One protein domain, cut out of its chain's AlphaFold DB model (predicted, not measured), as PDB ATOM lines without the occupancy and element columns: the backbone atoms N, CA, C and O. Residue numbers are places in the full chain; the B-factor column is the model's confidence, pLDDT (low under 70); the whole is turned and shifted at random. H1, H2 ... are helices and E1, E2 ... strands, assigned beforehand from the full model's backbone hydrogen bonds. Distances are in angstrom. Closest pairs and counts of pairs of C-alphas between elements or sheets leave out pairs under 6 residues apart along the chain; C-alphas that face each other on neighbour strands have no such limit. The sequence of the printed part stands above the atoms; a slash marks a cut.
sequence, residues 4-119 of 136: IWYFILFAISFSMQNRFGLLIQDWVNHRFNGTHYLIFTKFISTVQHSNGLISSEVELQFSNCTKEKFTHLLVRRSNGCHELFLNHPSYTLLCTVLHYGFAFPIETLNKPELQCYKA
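AT A GLANCE: This is residues 4 to 119 of the 136 residues of an uncharacterized protein of Trichinella papuae (UniProt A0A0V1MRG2). A twisted sheet of four strands is crossed slantwise on one face by one long helix, H1, whose first residues, 4 to 12, stick out as a free arm. The short helix H2 sits beside the strands near the last strand, E4, and a long stretch with no named element, residues 67 to 91, joins E2 to E3. The printed part has 116 residues with two named helices and four named strands, in the order H1 E1 E2 E3 H2 E4; the sheet runs E1, E2, E3, E4, all antiparallel, and the class is mixed. It is compact, with a radius of gyration of the C-alphas of 14.5 A, and spans 42 by 34 by 25 A.

IN THESE COORDINATES: Find C-alpha 4 at (0.281, -8.759, 43.359); from there H1, residues 4 to 31, runs 41.3 A to C-alpha 31 at (-5.456, 31.333, 35.111). Next comes E1, residues 36 to 48, 32.4 A long, which bends by 60 degrees at residue 42. E2, residues 54 to 66, covers 31.5 A and bends by 72 degrees at residue 63. E3 is residues 92 to 99, 22.0 A. H2 is residues 112 to 115, and E4, residues 116 to 118, ends with C-alpha 118 at (-18.595, 24.726, 29.664).

HOW THE PARTS SIT: Look first at H1, which is on the sheet at a height over the sheet of 9.7 A. It lies over E1 and E2, slantwise to the strands, at 49 degrees to E1 on the local plane; its closest C-alphas to E1 are those of Gln 25 and Phe 40, 5.7 A apart. E1, E2 and E3 form a meander, each strand the antiparallel neighbour of the one before. In the hairpin of E1 and E2, N 39 and O 61 are 2.8 A apart, within hydrogen-bond range. In the hairpin of E2 and E3, N 58 and O 95 are 2.8 A apart, within that range. Between E3 and the edge strand E4, N 94 and O 117 are within range at 2.8 A. E1, the other edge strand, and E4 are apart. H2 only just stands at the sheet's level, with a height of 3.6 A, and only just touches H1, by residues 27 to 31 of H1 alone, with 3 pairs of C-alphas within 8 A; the closest are those of Val 28 and Pro 112, 6.0 A apart. In H1 every O i to N i+4 pair is within hydrogen-bond range; H2 is too short for such a pair.

THE WHOLE: The C-alphas of Ile 4 and Glu 68 are the two farthest apart, 46.0 A. The printed part has no cut. The links E2 to E3, 25 residues, and E3 to H2, 12 residues, are long. Confidence is under 70 at residues 5 to 14, 86 to 87 and 103 to 105; the mean pLDDT of the printed part is 83.3.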
ATOM      1  N   ILE A   4      -0.179  -9.825  42.453       70.38
ATOM      2  CA  ILE A   4       0.281  -8.759  43.359       70.38
ATOM      3  C   ILE A   4       0.985  -7.621  42.600       70.38
ATOM      4  O   ILE A   4       0.761  -6.451  42.899       70.38
ATOM      5  N   TRP A   5       1.787  -7.934  41.578       57.94
ATOM      6  CA  TRP A   5       2.474  -6.913  40.779       57.94
ATOM      7  C   TRP A   5       1.501  -6.090  39.932       57.94
ATOM      8  O   TRP A   5       1.681  -4.880  39.809       57.94
ATOM      9  N   TYR A   6       0.437  -6.708  39.411       61.44
ATOM     10  CA  TYR A   6      -0.614  -5.988  38.687       61.44
ATOM     11  C   TYR A   6      -1.356  -5.001  39.590       61.44
ATOM     12  O   TYR A   6      -1.573  -3.860  39.187       61.44
ATOM     13  N   PHE A   7      -1.681  -5.397  40.823       61.22
ATOM     14  CA  PHE A   7      -2.320  -4.498  41.786       61.22
ATOM     15  C   PHE A   7      -1.433  -3.307  42.156       61.22
ATOM     16  O   PHE A   7      -1.919  -2.179  42.217       61.22
ATOM     17  N   ILE A   8      -0.131  -3.534  42.346       62.56
ATOM     18  CA  ILE A   8       0.830  -2.462  42.639       62.56
ATOM     19  C   ILE A   8       0.936  -1.493  41.453       62.56
ATOM     20  O   ILE A   8       0.826  -0.283  41.637       62.56
ATOM     21  N   LEU A   9       1.086  -2.004  40.227       56.16
ATOM     22  CA  LEU A   9       1.167  -1.176  39.017       56.16
ATOM     23  C   LEU A   9      -0.123  -0.381  38.767       56.16
ATOM     24  O   LEU A   9      -0.063   0.795  38.396       56.16
ATOM     25  N   PHE A  10      -1.285  -0.988  39.018       57.12
ATOM     26  CA  PHE A  10      -2.580  -0.321  38.919       57.12
ATOM     27  C   PHE A  10      -2.719   0.803  39.954       57.12
ATOM     28  O   PHE A  10      -3.077   1.925  39.601       57.12
ATOM     29  N   ALA A  11      -2.358   0.546  41.215       56.41
ATOM     30  CA  ALA A  11      -2.408   1.546  42.280       56.41
ATOM     31  C   ALA A  11      -1.462   2.733  42.021       56.41
ATOM     32  O   ALA A  11      -1.838   3.886  42.239       56.41
ATOM     33  N   ILE A  12      -0.254   2.474  41.508       63.75
ATOM     34  CA  ILE A  12       0.700   3.523  41.117       63.75
ATOM     35  C   ILE A  12       0.129   4.366  39.971       63.75
ATOM     36  O   ILE A  12       0.174   5.594  40.035       63.75
ATOM     37  N   SER A  13      -0.454   3.722  38.959       63.16
ATOM     38  CA  SER A  13      -1.054   4.408  37.808       63.16
ATOM     39  C   SER A  13      -2.241   5.284  38.223       63.16
ATOM     40  O   SER A  13      -2.320   6.444  37.822       63.16
ATOM     41  N   PHE A  14      -3.112   4.774  39.100       65.56
ATOM     42  CA  PHE A  14      -4.246   5.521  39.652       65.56
ATOM     43  C   PHE A  14      -3.795   6.720  40.505       65.56
ATOM     44  O   PHE A  14      -4.332   7.822  40.392       65.56
ATOM     45  N   SER A  15      -2.755   6.542  41.325       76.19
ATOM     46  CA  SER A  15      -2.152   7.624  42.118       76.19
ATOM     47  C   SER A  15      -1.547   8.721  41.232       76.19
ATOM     48  O   SER A  15      -1.740   9.910  41.492       76.19
ATOM     49  N   MET A  16      -0.862   8.337  40.150       79.62
ATOM     50  CA  MET A  16      -0.273   9.267  39.179       79.62
ATOM     51  C   MET A  16      -1.340  10.064  38.424       79.62
ATOM     52  O   MET A  16      -1.206  11.282  38.303       79.62
ATOM     53  N   GLN A  17      -2.424   9.417  37.988       80.81
ATOM     54  CA  GLN A  17      -3.555  10.097  37.349       80.81
ATOM     55  C   GLN A  17      -4.211  11.111  38.290       80.81
ATOM     56  O   GLN A  17      -4.396  12.262  37.908       80.81
ATOM     57  N   ASN A  18      -4.489  10.739  39.542       84.00
ATOM     58  CA  ASN A  18      -5.081  11.670  40.508       84.00
ATOM     59  C   ASN A  18      -4.183  12.881  40.779       84.00
ATOM     60  O   ASN A  18      -4.665  14.012  40.817       84.00
ATOM     61  N   ARG A  19      -2.869  12.670  40.925       87.06
ATOM     62  CA  ARG A  19      -1.907  13.775  41.061       87.06
ATOM     63  C   ARG A  19      -1.921  14.682  39.837       87.06
ATOM     64  O   ARG A  19      -1.905  15.898  39.994       87.06
ATOM     65  N   PHE A  20      -1.999  14.108  38.641       88.88
ATOM     66  CA  PHE A  20      -2.100  14.881  37.410       88.88
ATOM     67  C   PHE A  20      -3.403  15.688  37.333       88.88
ATOM     68  O   PHE A  20      -3.364  16.861  36.979       88.88
ATOM     69  N   GLY A  21      -4.533  15.117  37.757       90.69
ATOM     70  CA  GLY A  21      -5.802  15.844  37.874       90.69
ATOM     71  C   GLY A  21      -5.700  17.071  38.788       90.69
ATOM     72  O   GLY A  21      -6.183  18.145  38.437       90.69
ATOM     73  N   LEU A  22      -4.992  16.955  39.918       91.12
ATOM     74  CA  LEU A  22      -4.729  18.095  40.807       91.12
ATOM     75  C   LEU A  22      -3.813  19.150  40.170       91.12
ATOM     76  O   LEU A  22      -4.052  20.339  40.356       91.12
ATOM     77  N   LEU A  23      -2.805  18.737  39.396       90.38
ATOM     78  CA  LEU A  23      -1.958  19.671  38.646       90.38
ATOM     79  C   LEU A  23      -2.770  20.448  37.605       90.38
ATOM     80  O   LEU A  23      -2.619  21.663  37.502       90.38
ATOM     81  N   ILE A  24      -3.665  19.771  36.876       91.12
ATOM     82  CA  ILE A  24      -4.588  20.434  35.945       91.12
ATOM     83  C   ILE A  24      -5.480  21.418  36.704       91.12
ATOM     84  O   ILE A  24      -5.651  22.552  36.267       91.12
ATOM     85  N   GLN A  25      -6.019  21.016  37.856       93.38
ATOM     86  CA  GLN A  25      -6.857  21.878  38.683       93.38
ATOM     87  C   GLN A  25      -6.131  23.162  39.107       93.38
ATOM     88  O   GLN A  25      -6.692  24.250  38.983       93.38
ATOM     89  N   ASP A  26      -4.902  23.047  39.613       91.50
ATOM     90  CA  ASP A  26      -4.098  24.201  40.026       91.50
ATOM     91  C   ASP A  26      -3.809  25.122  38.847       91.50
ATOM     92  O   ASP A  26      -4.005  26.333  38.943       91.50
ATOM     93  N   TRP A  27      -3.408  24.528  37.725       89.69
ATOM     94  CA  TRP A  27      -3.119  25.240  36.490       89.69
ATOM     95  C   TRP A  27      -4.336  26.026  35.979       89.69
ATOM     96  O   TRP A  27      -4.230  27.229  35.727       89.69
ATOM     97  N   VAL A  28      -5.514  25.395  35.914       89.75
ATOM     98  CA  VAL A  28      -6.763  26.067  35.528       89.75
ATOM     99  C   VAL A  28      -7.111  27.168  36.531       89.75
ATOM    100  O   VAL A  28      -7.362  28.299  36.130       89.75
ATOM    101  N   ASN A  29      -7.083  26.896  37.837       91.06
ATOM    102  CA  ASN A  29      -7.455  27.872  38.870       91.06
ATOM    103  C   ASN A  29      -6.525  29.087  38.953       91.06
ATOM    104  O   ASN A  29      -6.963  30.175  39.352       91.06
ATOM    105  N   HIS A  30      -5.254  28.900  38.604       87.69
ATOM    106  CA  HIS A  30      -4.274  29.973  38.539       87.69
ATOM    107  C   HIS A  30      -4.598  30.972  37.418       87.69
ATOM    108  O   HIS A  30      -4.395  32.171  37.597       87.69
ATOM    109  N   ARG A  31      -5.150  30.502  36.290       83.25
ATOM    110  CA  ARG A  31      -5.456  31.333  35.111       83.25
ATOM    111  C   ARG A  31      -6.915  31.770  35.015       83.25
ATOM    112  O   ARG A  31      -7.200  32.860  34.532       83.25
ATOM    113  N   PHE A  32      -7.843  30.958  35.507       79.94
ATOM    114  CA  PHE A  32      -9.272  31.235  35.433       79.94
ATOM    115  C   PHE A  32      -9.644  32.435  36.304       79.94
ATOM    116  O   PHE A  32      -9.344  32.456  37.498       79.94
ATOM    117  N   ASN A  33     -10.336  33.424  35.745       72.44
ATOM    118  CA  ASN A  33     -10.742  34.618  36.479       72.44
ATOM    119  C   ASN A  33     -12.189  34.486  36.988       72.44
ATOM    120  O   ASN A  33     -13.138  34.467  36.207       72.44
ATOM    121  N   GLY A  34     -12.369  34.402  38.306       79.25
ATOM    122  CA  GLY A  34     -13.676  34.218  38.935       79.25
ATOM    123  C   GLY A  34     -13.593  34.200  40.460       79.25
ATOM    124  O   GLY A  34     -12.506  34.113  41.027       79.25
ATOM    125  N   THR A  35     -14.748  34.291  41.122       85.50
ATOM    126  CA  THR A  35     -14.840  34.317  42.595       85.50
ATOM    127  C   THR A  35     -14.588  32.946  43.218       85.50
ATOM    128  O   THR A  35     -13.962  32.842  44.273       85.50
ATOM    129  N   HIS A  36     -15.075  31.898  42.558       87.94
ATOM    130  CA  HIS A  36     -14.980  30.515  43.009       87.94
ATOM    131  C   HIS A  36     -13.830  29.805  42.306       87.94
ATOM    132  O   HIS A  36     -13.531  30.085  41.142       87.94
ATOM    133  N   TYR A  37     -13.210  28.866  43.010       92.19
ATOM    134  CA  TYR A  37     -12.290  27.919  42.402       92.19
ATOM    135  C   TYR A  37     -13.033  26.725  41.812       92.19
ATOM    136  O   TYR A  37     -14.142  26.396  42.231       92.19
ATOM    137  N   LEU A  38     -12.385  26.054  40.870       91.44
ATOM    138  CA  LEU A  38     -12.797  24.785  40.290       91.44
ATOM    139  C   LEU A  38     -12.133  23.624  41.038       91.44
ATOM    140  O   LEU A  38     -10.992  23.739  41.494       91.44
ATOM    141  N   ILE A  39     -12.825  22.494  41.137       93.38
ATOM    142  CA  ILE A  39     -12.298  21.250  41.690       93.38
ATOM    143  C   ILE A  39     -12.318  20.159  40.626       93.38
ATOM    144  O   ILE A  39     -13.302  20.007  39.904       93.38
ATOM    145  N   PHE A  40     -11.221  19.416  40.516       93.75
ATOM    146  CA  PHE A  40     -11.134  18.263  39.632       93.75
ATOM    147  C   PHE A  40     -12.095  17.172  40.112       93.75
ATOM    148  O   PHE A  40     -12.147  16.843  41.307       93.75
ATOM    149  N   THR A  41     -12.851  16.605  39.174       91.50
ATOM    150  CA  THR A  41     -13.791  15.521  39.467       91.50
ATOM    151  C   THR A  41     -13.291  14.200  38.903       91.50
ATOM    152  O   THR A  41     -13.129  13.244  39.664       91.50
ATOM    153  N   LYS A  42     -13.002  14.134  37.600       91.56
ATOM    154  CA  LYS A  42     -12.573  12.899  36.928       91.56
ATOM    155  C   LYS A  42     -11.901  13.148  35.577       91.56
ATOM    156  O   LYS A  42     -12.084  14.188  34.949       91.56
ATOM    157  N   PHE A  43     -11.192  12.125  35.104       91.19
ATOM    158  CA  PHE A  43     -10.890  11.958  33.683       91.19
ATOM    159  C   PHE A  43     -12.124  11.396  32.976       91.19
ATOM    160  O   PHE A  43     -12.753  10.462  33.478       91.19
ATOM    161  N   ILE A  44     -12.469  11.968  31.828       91.56
ATOM    162  CA  ILE A  44     -13.560  11.493  30.972       91.56
ATOM    163  C   ILE A  44     -13.007  10.528  29.930       91.56
ATOM    164  O   ILE A  44     -13.500   9.410  29.793       91.56
ATOM    165  N   SER A  45     -11.968  10.952  29.213       89.75
ATOM    166  CA  SER A  45     -11.363  10.170  28.141       89.75
ATOM    167  C   SER A  45      -9.866  10.459  28.027       89.75
ATOM    168  O   SER A  45      -9.384  11.516  28.432       89.75
ATOM    169  N   THR A  46      -9.108   9.502  27.493       89.12
ATOM    170  CA  THR A  46      -7.676   9.665  27.220       89.12
ATOM    171  C   THR A  46      -7.342   8.985  25.902       89.12
ATOM    172  O   THR A  46      -7.631   7.803  25.718       89.12
ATOM    173  N   VAL A  47      -6.718   9.727  24.990       89.25
ATOM    174  CA  VAL A  47      -6.326   9.264  23.657       89.25
ATOM    175  C   VAL A  47      -4.824   9.438  23.497       89.25
ATOM    176  O   VAL A  47      -4.290  10.519  23.729       89.25
ATOM    177  N   GLN A  48      -4.134   8.377  23.085       90.00
ATOM    178  CA  GLN A  48      -2.712   8.425  22.759       90.00
ATOM    179  C   GLN A  48      -2.529   8.521  21.242       90.00
ATOM    180  O   GLN A  48      -3.043   7.699  20.486       90.00
ATOM    181  N   HIS A  49      -1.777   9.522  20.805       86.88
ATOM    182  CA  HIS A  49      -1.413   9.744  19.413       86.88
ATOM    183  C   HIS A  49      -0.125   8.987  19.056       86.88
ATOM    184  O   HIS A  49       0.684   8.633  19.917       86.88
ATOM    185  N   SER A  50       0.093   8.760  17.759       85.38
ATOM    186  CA  SER A  50       1.233   7.989  17.239       85.38
ATOM    187  C   SER A  50       2.603   8.589  17.573       85.38
ATOM    188  O   SER A  50       3.582   7.858  17.677       85.38
ATOM    189  N   ASN A  51       2.678   9.904  17.784       86.50
ATOM    190  CA  ASN A  51       3.892  10.616  18.195       86.50
ATOM    191  C   ASN A  51       4.145  10.572  19.718       86.50
ATOM    192  O   ASN A  51       5.030  11.270  20.208       86.50
ATOM    193  N   GLY A  52       3.358   9.801  20.472       84.69
ATOM    194  CA  GLY A  52       3.454   9.713  21.929       84.69
ATOM    195  C   GLY A  52       2.770  10.857  22.682       84.69
ATOM    196  O   GLY A  52       2.748  10.822  23.911       84.69
ATOM    197  N   LEU A  53       2.192  11.842  21.983       88.25
ATOM    198  CA  LEU A  53       1.349  12.860  22.604       88.25
ATOM    199  C   LEU A  53       0.077  12.199  23.135       88.25
ATOM    200  O   LEU A  53      -0.525  11.365  22.463       88.25
ATOM    201  N   ILE A  54      -0.349  12.578  24.330       89.62
ATOM    202  CA  ILE A  54      -1.580  12.107  24.955       89.62
ATOM    203  C   ILE A  54      -2.520  13.297  25.089       89.62
ATOM    204  O   ILE A  54      -2.107  14.362  25.540       89.62
ATOM    205  N   SER A  55      -3.777  13.107  24.709       90.25
ATOM    206  CA  SER A  55      -4.865  14.053  24.918       90.25
ATOM    207  C   SER A  55      -5.816  13.480  25.959       90.25
ATOM    208  O   SER A  55      -6.413  12.428  25.734       90.25
ATOM    209  N   SER A  56      -5.949  14.154  27.096       91.62
ATOM    210  CA  SER A  56      -6.845  13.757  28.182       91.62
ATOM    211  C   SER A  56      -7.965  14.770  28.341       91.62
ATOM    212  O   SER A  56      -7.714  15.949  28.577       91.62
ATOM    213  N   GLU A  57      -9.201  14.301  28.252       92.81
ATOM    214  CA  GLU A  57     -10.381  15.078  28.593       92.81
ATOM    215  C   GLU A  57     -10.675  14.932  30.085       92.81
ATOM    216  O   GLU A  57     -10.754  13.820  30.617       92.81
ATOM    217  N   VAL A  58     -10.826  16.059  30.770       93.12
ATOM    218  CA  VAL A  58     -11.077  16.112  32.209       93.12
ATOM    219  C   VAL A  58     -12.263  16.992  32.534       93.12
ATOM    220  O   VAL A  58     -12.556  17.963  31.839       93.12
ATOM    221  N   GLU A  59     -12.908  16.665  33.644       93.06
ATOM    222  CA  GLU A  59     -14.024  17.415  34.189       93.06
ATOM    223  C   GLU A  59     -13.587  18.163  35.455       93.06
ATOM    224  O   GLU A  59     -12.971  17.596  36.367       93.06
ATOM    225  N   LEU A  60     -13.921  19.453  35.509       92.38
ATOM    226  CA  LEU A  60     -13.828  20.279  36.703       92.38
ATOM    227  C   LEU A  60     -15.189  20.909  37.012       92.38
ATOM    228  O   LEU A  60     -15.942  21.254  36.106       92.38
ATOM    229  N   GLN A  61     -15.495  21.111  38.291       91.06
ATOM    230  CA  GLN A  61     -16.741  21.751  38.728       91.06
ATOM    231  C   GLN A  61     -16.465  22.919  39.665       91.06
ATOM    232  O   GLN A  61     -15.477  22.914  40.402       91.06
ATOM    233  N   PHE A  62     -17.336  23.928  39.662       89.75
ATOM    234  CA  PHE A  62     -17.230  25.025  40.625       89.75
ATOM    235  C   PHE A  62     -17.331  24.507  42.058       89.75
ATOM    236  O   PHE A  62     -18.195  23.693  42.381       89.75
ATOM    237  N   SER A  63     -16.452  25.009  42.917       90.62
ATOM    238  CA  SER A  63     -16.359  24.622  44.319       90.62
ATOM    239  C   SER A  63     -16.851  25.716  45.259       90.62
ATOM    240  O   SER A  63     -16.903  26.893  44.903       90.62
ATOM    241  N   ASN A  64     -17.165  25.323  46.490       91.56
ATOM    242  CA  ASN A  64     -17.510  26.229  47.588       91.56
ATOM    243  C   ASN A  64     -16.319  27.088  48.064       91.56
ATOM    244  O   ASN A  64     -16.506  28.048  48.810       91.56
ATOM    245  N   CYS A  65     -15.096  26.756  47.645       91.94
ATOM    246  CA  CYS A  65     -13.892  27.490  47.995       91.94
ATOM    247  C   CYS A  65     -13.720  28.714  47.092       91.94
ATOM    248  O   CYS A  65     -13.711  28.622  45.862       91.94
ATOM    249  N   THR A  66     -13.551  29.876  47.720       89.81
ATOM    250  CA  THR A  66     -13.432  31.163  47.033       89.81
ATOM    251  C   THR A  66     -12.008  31.698  47.073       89.81
ATOM    252  O   THR A  66     -11.231  31.396  47.984       89.81
ATOM    253  N   LYS A  67     -11.677  32.550  46.100       86.62
ATOM    254  CA  LYS A  67     -10.363  33.205  46.010       86.62
ATOM    255  C   LYS A  67     -10.078  34.184  47.150       86.62
ATOM    256  O   LYS A  67      -8.923  34.488  47.408       86.62
ATOM    257  N   GLU A  68     -11.117  34.648  47.840       88.62
ATOM    258  CA  GLU A  68     -10.994  35.512  49.018       88.62
ATOM    259  C   GLU A  68     -10.412  34.763  50.225       88.62
ATOM    260  O   GLU A  68      -9.661  35.332  51.010       88.62
ATOM    261  N   LYS A  69     -10.751  33.476  50.371       87.31
ATOM    262  CA  LYS A  69     -10.416  32.681  51.563       87.31
ATOM    263  C   LYS A  69      -9.277  31.695  51.335       87.31
ATOM    264  O   LYS A  69      -8.621  31.298  52.294       87.31
ATOM    265  N   PHE A  70      -9.048  31.283  50.089       89.69
ATOM    266  CA  PHE A  70      -8.099  30.223  49.758       89.69
ATOM    267  C   PHE A  70      -7.106  30.660  48.684       89.69
ATOM    268  O   PHE A  70      -7.443  31.357  47.725       89.69
ATOM    269  N   THR A  71      -5.879  30.159  48.792       88.75
ATOM    270  CA  THR A  71      -4.960  30.086  47.653       88.75
ATOM    271  C   THR A  71      -5.275  28.828  46.845       88.75
ATOM    272  O   THR A  71      -5.704  27.820  47.407       88.75
ATOM    273  N   HIS A  72      -5.066  28.859  45.526       83.25
ATOM    274  CA  HIS A  72      -5.427  27.744  44.637       83.25
ATOM    275  C   HIS A  72      -4.817  26.391  45.063       83.25
ATOM    276  O   HIS A  72      -5.498  25.371  44.996       83.25
ATOM    277  N   LEU A  73      -3.590  26.388  45.604       86.81
ATOM    278  CA  LEU A  73      -2.910  25.185  46.112       86.81
ATOM    279  C   LEU A  73      -3.631  24.523  47.299       86.81
ATOM    280  O   LEU A  73      -3.470  23.327  47.537       86.81
ATOM    281  N   LEU A  74      -4.428  25.288  48.050       90.94
ATOM    282  CA  LEU A  74      -5.204  24.790  49.187       90.94
ATOM    283  C   LEU A  74      -6.592  24.284  48.782       90.94
ATOM    284  O   LEU A  74      -7.287  23.702  49.615       90.94
ATOM    285  N   VAL A  75      -6.997  24.462  47.524       91.81
ATOM    286  CA  VAL A  75      -8.315  24.047  47.038       91.81
ATOM    287  C   VAL A  75      -8.315  22.540  46.830       91.81
ATOM    288  O   VAL A  75      -7.915  22.048  45.777       91.81
ATOM    289  N   ARG A  76      -8.710  21.772  47.844       93.00
ATOM    290  CA  ARG A  76      -8.705  20.299  47.819       93.00
ATOM    291  C   ARG A  76      -9.905  19.743  48.571       93.00
ATOM    292  O   ARG A  76     -10.318  20.325  49.572       93.00
ATOM    293  N   ARG A  77     -10.379  18.554  48.173       89.50
ATOM    294  CA  ARG A  77     -11.411  17.812  48.929       89.50
ATOM    295  C   ARG A  77     -10.987  17.526  50.364       89.50
ATOM    296  O   ARG A  77     -11.777  17.692  51.283       89.50
ATOM    297  N   SER A  78      -9.712  17.186  50.563       88.81
ATOM    298  CA  SER A  78      -9.124  16.984  51.894       88.81
ATOM    299  C   SER A  78      -9.186  18.226  52.787       88.81
ATOM    300  O   SER A  78      -9.138  18.095  54.003       88.81
ATOM    301  N   ASN A  79      -9.298  19.416  52.191       90.88
ATOM    302  CA  ASN A  79      -9.350  20.696  52.893       90.88
ATOM    303  C   ASN A  79     -10.787  21.241  52.985       90.88
ATOM    304  O   ASN A  79     -10.982  22.418  53.274       90.88
ATOM    305  N   GLY A  80     -11.796  20.404  52.714       91.19
ATOM    306  CA  GLY A  80     -13.210  20.773  52.792       91.19
ATOM    307  C   GLY A  80     -13.769  21.474  51.551       91.19
ATOM    308  O   GLY A  80     -14.940  21.856  51.557       91.19
ATOM    309  N   CYS A  81     -12.979  21.627  50.480       92.94
ATOM    310  CA  CYS A  81     -13.499  22.130  49.212       92.94
ATOM    311  C   CYS A  81     -14.299  21.038  48.500       92.94
ATOM    312  O   CYS A  81     -13.794  19.938  48.288       92.94
ATOM    313  N   HIS A  82     -15.517  21.343  48.081       91.25
ATOM    314  CA  HIS A  82     -16.369  20.416  47.343       91.25
ATOM    315  C   HIS A  82     -17.160  21.157  46.271       91.25
ATOM    316  O   HIS A  82     -17.281  22.383  46.299       91.25
ATOM    317  N   GLU A  83     -17.694  20.397  45.329       88.06
ATOM    318  CA  GLU A  83     -18.546  20.863  44.246       88.06
ATOM    319  C   GLU A  83     -19.787  21.580  44.806       88.06
ATOM    320  O   GLU A  83     -20.414  21.103  45.755       88.06
ATOM    321  N   LEU A  84     -20.140  22.738  44.237       81.38
ATOM    322  CA  LEU A  84     -21.354  23.484  44.598       81.38
ATOM    323  C   LEU A  84     -22.603  22.919  43.921       81.38
ATOM    324  O   LEU A  84     -23.677  22.903  44.516       81.38
ATOM    325  N   PHE A  85     -22.461  22.473  42.674       75.12
ATOM    326  CA  PHE A  85     -23.578  22.099  41.811       75.12
ATOM    327  C   PHE A  85     -23.292  20.752  41.152       75.12
ATOM    328  O   PHE A  85     -22.914  20.678  39.983       75.12
ATOM    329  N   LEU A  86     -23.456  19.678  41.927       69.44
ATOM    330  CA  LEU A  86     -23.284  18.319  41.421       69.44
ATOM    331  C   LEU A  86     -24.204  18.083  40.217       69.44
ATOM    332  O   LEU A  86     -25.400  18.356  40.278       69.44
ATOM    333  N   ASN A  87     -23.638  17.532  39.143       67.50
ATOM    334  CA  ASN A  87     -24.351  17.131  37.925       67.50
ATOM    335  C   ASN A  87     -25.078  18.264  37.179       67.50
ATOM    336  O   ASN A  87     -25.998  17.983  36.414       67.50
ATOM    337  N   HIS A  88     -24.668  19.525  37.355       74.00
ATOM    338  CA  HIS A  88     -25.192  20.637  36.562       74.00
ATOM    339  C   HIS A  88     -24.208  21.060  35.460       74.00
ATOM    340  O   HIS A  88     -23.209  21.716  35.765       74.00
ATOM    341  N   PRO A  89     -24.504  20.776  34.176       75.19
ATOM    342  CA  PRO A  89     -23.602  21.060  33.056       75.19
ATOM    343  C   PRO A  89     -23.169  22.529  32.963       75.19
ATOM    344  O   PRO A  89     -22.035  22.821  32.588       75.19
ATOM    345  N   SER A  90     -24.041  23.464  33.356       75.88
ATOM    346  CA  SER A  90     -23.768  24.908  33.310       75.88
ATOM    347  C   SER A  90     -22.664  25.344  34.291       75.88
ATOM    348  O   SER A  90     -22.079  26.416  34.125       75.88
ATOM    349  N   TYR A  91     -22.357  24.505  35.289       80.56
ATOM    350  CA  TYR A  91     -21.310  24.707  36.297       80.56
ATOM    351  C   TYR A  91     -20.147  23.711  36.167       80.56
ATOM    352  O   TYR A  91     -19.281  23.645  37.047       80.56
ATOM    353  N   THR A  92     -20.117  22.971  35.061       86.38
ATOM    354  CA  THR A  92     -19.064  22.019  34.727       86.38
ATOM    355  C   THR A  92     -18.191  22.592  33.621       86.38
ATOM    356  O   THR A  92     -18.686  23.059  32.595       86.38
ATOM    357  N   LEU A  93     -16.881  22.536  33.827       88.50
ATOM    358  CA  LEU A  93     -15.862  22.888  32.855       88.50
ATOM    359  C   LEU A  93     -15.200  21.602  32.349       88.50
ATOM    360  O   LEU A  93     -14.661  20.823  33.135       88.50
ATOM    361  N   LEU A  94     -15.251  21.388  31.043       91.06
ATOM    362  CA  LEU A  94     -14.583  20.300  30.345       91.06
ATOM    363  C   LEU A  94     -13.291  20.835  29.753       91.06
ATOM    364  O   LEU A  94     -13.324  21.845  29.056       91.06
ATOM    365  N   CYS A  95     -12.166  20.184  30.030       90.62
ATOM    366  CA  CYS A  95     -10.868  20.594  29.511       90.62
ATOM    367  C   CYS A  95     -10.187  19.461  28.744       90.62
ATOM    368  O   CYS A  95     -10.114  18.340  29.240       90.62
ATOM    369  N   THR A  96      -9.610  19.765  27.584       91.81
ATOM    370  CA  THR A  96      -8.744  18.854  26.827       91.81
ATOM    371  C   THR A  96      -7.279  19.222  27.049       91.81
ATOM    372  O   THR A  96      -6.804  20.243  26.560       91.81
ATOM    373  N   VAL A  97      -6.543  18.386  27.780       91.06
ATOM    374  CA  VAL A  97      -5.147  18.638  28.163       91.06
ATOM    375  C   VAL A  97      -4.204  17.711  27.406       91.06
ATOM    376  O   VAL A  97      -4.342  16.490  27.443       91.06
ATOM    377  N   LEU A  98      -3.199  18.300  26.765       90.38
ATOM    378  CA  LEU A  98      -2.148  17.614  26.024       90.38
ATOM    379  C   LEU A  98      -0.924  17.351  26.911       90.38
ATOM    380  O   LEU A  98      -0.438  18.250  27.594       90.38
ATOM    381  N   HIS A  99      -0.377  16.139  26.900       88.12
ATOM    382  CA  HIS A  99       0.813  15.795  27.682       88.12
ATOM    383  C   HIS A  99       1.579  14.605  27.088       88.12
ATOM    384  O   HIS A  99       0.996  13.737  26.458       88.12
ATOM    385  N   TYR A 100       2.891  14.512  27.332       84.31
ATOM    386  CA  TYR A 100       3.705  13.323  26.997       84.31
ATOM    387  C   TYR A 100       3.832  12.335  28.173       84.31
ATOM    388  O   TYR A 100       4.658  11.427  28.173       84.31
ATOM    389  N   GLY A 101       3.032  12.542  29.219       74.62
ATOM    390  CA  GLY A 101       3.051  11.776  30.462       74.62
ATOM    391  C   GLY A 101       2.707  12.661  31.658       74.62
ATOM    392  O   GLY A 101       2.681  13.882  31.545       74.62
ATOM    393  N   PHE A 102       2.452  12.049  32.813       70.06
ATOM    394  CA  PHE A 102       1.934  12.745  34.002       70.06
ATOM    395  C   PHE A 102       2.960  13.630  34.737       70.06
ATOM    396  O   PHE A 102       2.597  14.334  35.673       70.06
ATOM    397  N   ALA A 103       4.234  13.590  34.330       66.62
ATOM    398  CA  ALA A 103       5.333  14.339  34.947       66.62
ATOM    399  C   ALA A 103       5.769  15.587  34.151       66.62
ATOM    400  O   ALA A 103       6.648  16.317  34.605       66.62
ATOM    401  N   PHE A 104       5.200  15.825  32.963       66.56
ATOM    402  CA  PHE A 104       5.616  16.933  32.099       66.56
ATOM    403  C   PHE A 104       4.915  18.259  32.449       66.56
ATOM    404  O   PHE A 104       3.746  18.237  32.846       66.56
ATOM    405  N   PRO A 105       5.581  19.420  32.267       69.50
ATOM    406  CA  PRO A 105       4.986  20.724  32.548       69.50
ATOM    407  C   PRO A 105       3.817  21.016  31.601       69.50
ATOM    408  O   PRO A 105       4.012  21.259  30.408       69.50
ATOM    409  N   ILE A 106       2.600  21.028  32.151       77.44
ATOM    410  CA  ILE A 106       1.349  21.231  31.403       77.44
ATOM    411  C   ILE A 106       1.391  22.540  30.598       77.44
ATOM    412  O   ILE A 106       0.966  22.570  29.448       77.44
ATOM    413  N   GLU A 107       1.975  23.602  31.150       72.88
ATOM    414  CA  GLU A 107       1.973  24.954  30.569       72.88
ATOM    415  C   GLU A 107       2.667  25.078  29.206       72.88
ATOM    416  O   GLU A 107       2.415  26.027  28.470       72.88
ATOM    417  N   THR A 108       3.540  24.132  28.856       76.69
ATOM    418  CA  THR A 108       4.302  24.186  27.597       76.69
ATOM    419  C   THR A 108       3.474  23.806  26.373       76.69
ATOM    420  O   THR A 108       3.752  24.279  25.274       76.69
ATOM    421  N   LEU A 109       2.451  22.968  26.558       76.94
ATOM    422  CA  LEU A 109       1.615  22.433  25.478       76.94
ATOM    423  C   LEU A 109       0.187  22.975  25.508       76.94
ATOM    424  O   LEU A 109      -0.580  22.726  24.581       76.94
ATOM    425  N   ASN A 110      -0.180  23.673  26.582       83.44
ATOM    426  CA  ASN A 110      -1.569  23.934  26.913       83.44
ATOM    427  C   ASN A 110      -1.813  25.400  27.259       83.44
ATOM    428  O   ASN A 110      -0.987  26.065  27.886       83.44
ATOM    429  N   LYS A 111      -3.005  25.873  26.905       81.56
ATOM    430  CA  LYS A 111      -3.555  27.176  27.287       81.56
ATOM    431  C   LYS A 111      -5.001  26.956  27.737       81.56
ATOM    432  O   LYS A 111      -5.804  26.557  26.889       81.56
ATOM    433  N   PRO A 112      -5.351  27.184  29.021       77.00
ATOM    434  CA  PRO A 112      -6.682  26.847  29.535       77.00
ATOM    435  C   PRO A 112      -7.799  27.498  28.724       77.00
ATOM    436  O   PRO A 112      -8.836  26.893  28.486       77.00
ATOM    437  N   GLU A 113      -7.552  28.715  28.247       75.56
ATOM    438  CA  GLU A 113      -8.503  29.542  27.509       75.56
ATOM    439  C   GLU A 113      -8.937  28.922  26.178       75.56
ATOM    440  O   GLU A 113     -10.022  29.213  25.687       75.56
ATOM    441  N   LEU A 114      -8.084  28.081  25.588       77.44
ATOM    442  CA  LEU A 114      -8.326  27.429  24.298       77.44
ATOM    443  C   LEU A 114      -8.797  25.983  24.447       77.44
ATOM    444  O   LEU A 114      -9.196  25.359  23.469       77.44
ATOM    445  N   GLN A 115      -8.681  25.431  25.650       84.00
ATOM    446  CA  GLN A 115      -8.798  23.998  25.890       84.00
ATOM    447  C   GLN A 115      -9.892  23.647  26.881       84.00
ATOM    448  O   GLN A 115     -10.206  22.470  27.006       84.00
ATOM    449  N   CYS A 116     -10.463  24.637  27.565       87.75
ATOM    450  CA  CYS A 116     -11.542  24.454  28.517       87.75
ATOM    451  C   CYS A 116     -12.829  25.135  28.040       87.75
ATOM    452  O   CYS A 116     -12.818  26.310  27.682       87.75
ATOM    453  N   TYR A 117     -13.951  24.424  28.101       84.38
ATOM    454  CA  TYR A 117     -15.275  24.914  27.714       84.38
ATOM    455  C   TYR A 117     -16.347  24.442  28.705       84.38
ATOM    456  O   TYR A 117     -16.149  23.481  29.446       84.38
ATOM    457  N   LYS A 118     -17.489  25.136  28.778       82.62
ATOM    458  CA  LYS A 118     -18.595  24.726  29.664       82.62
ATOM    459  C   LYS A 118     -19.317  23.508  29.090       82.62
ATOM    460  O   LYS A 118     -19.604  23.494  27.900       82.62
ATOM    461  N   ALA A 119     -19.688  22.540  29.926       76.88
ATOM    462  CA  ALA A 119     -20.350  21.314  29.466       76.88
ATOM    463  C   ALA A 119     -21.747  21.553  28.857       76.88
ATOM    464  O   ALA A 119     -22.194  20.774  28.025       76.88
TER     465      ALA A 119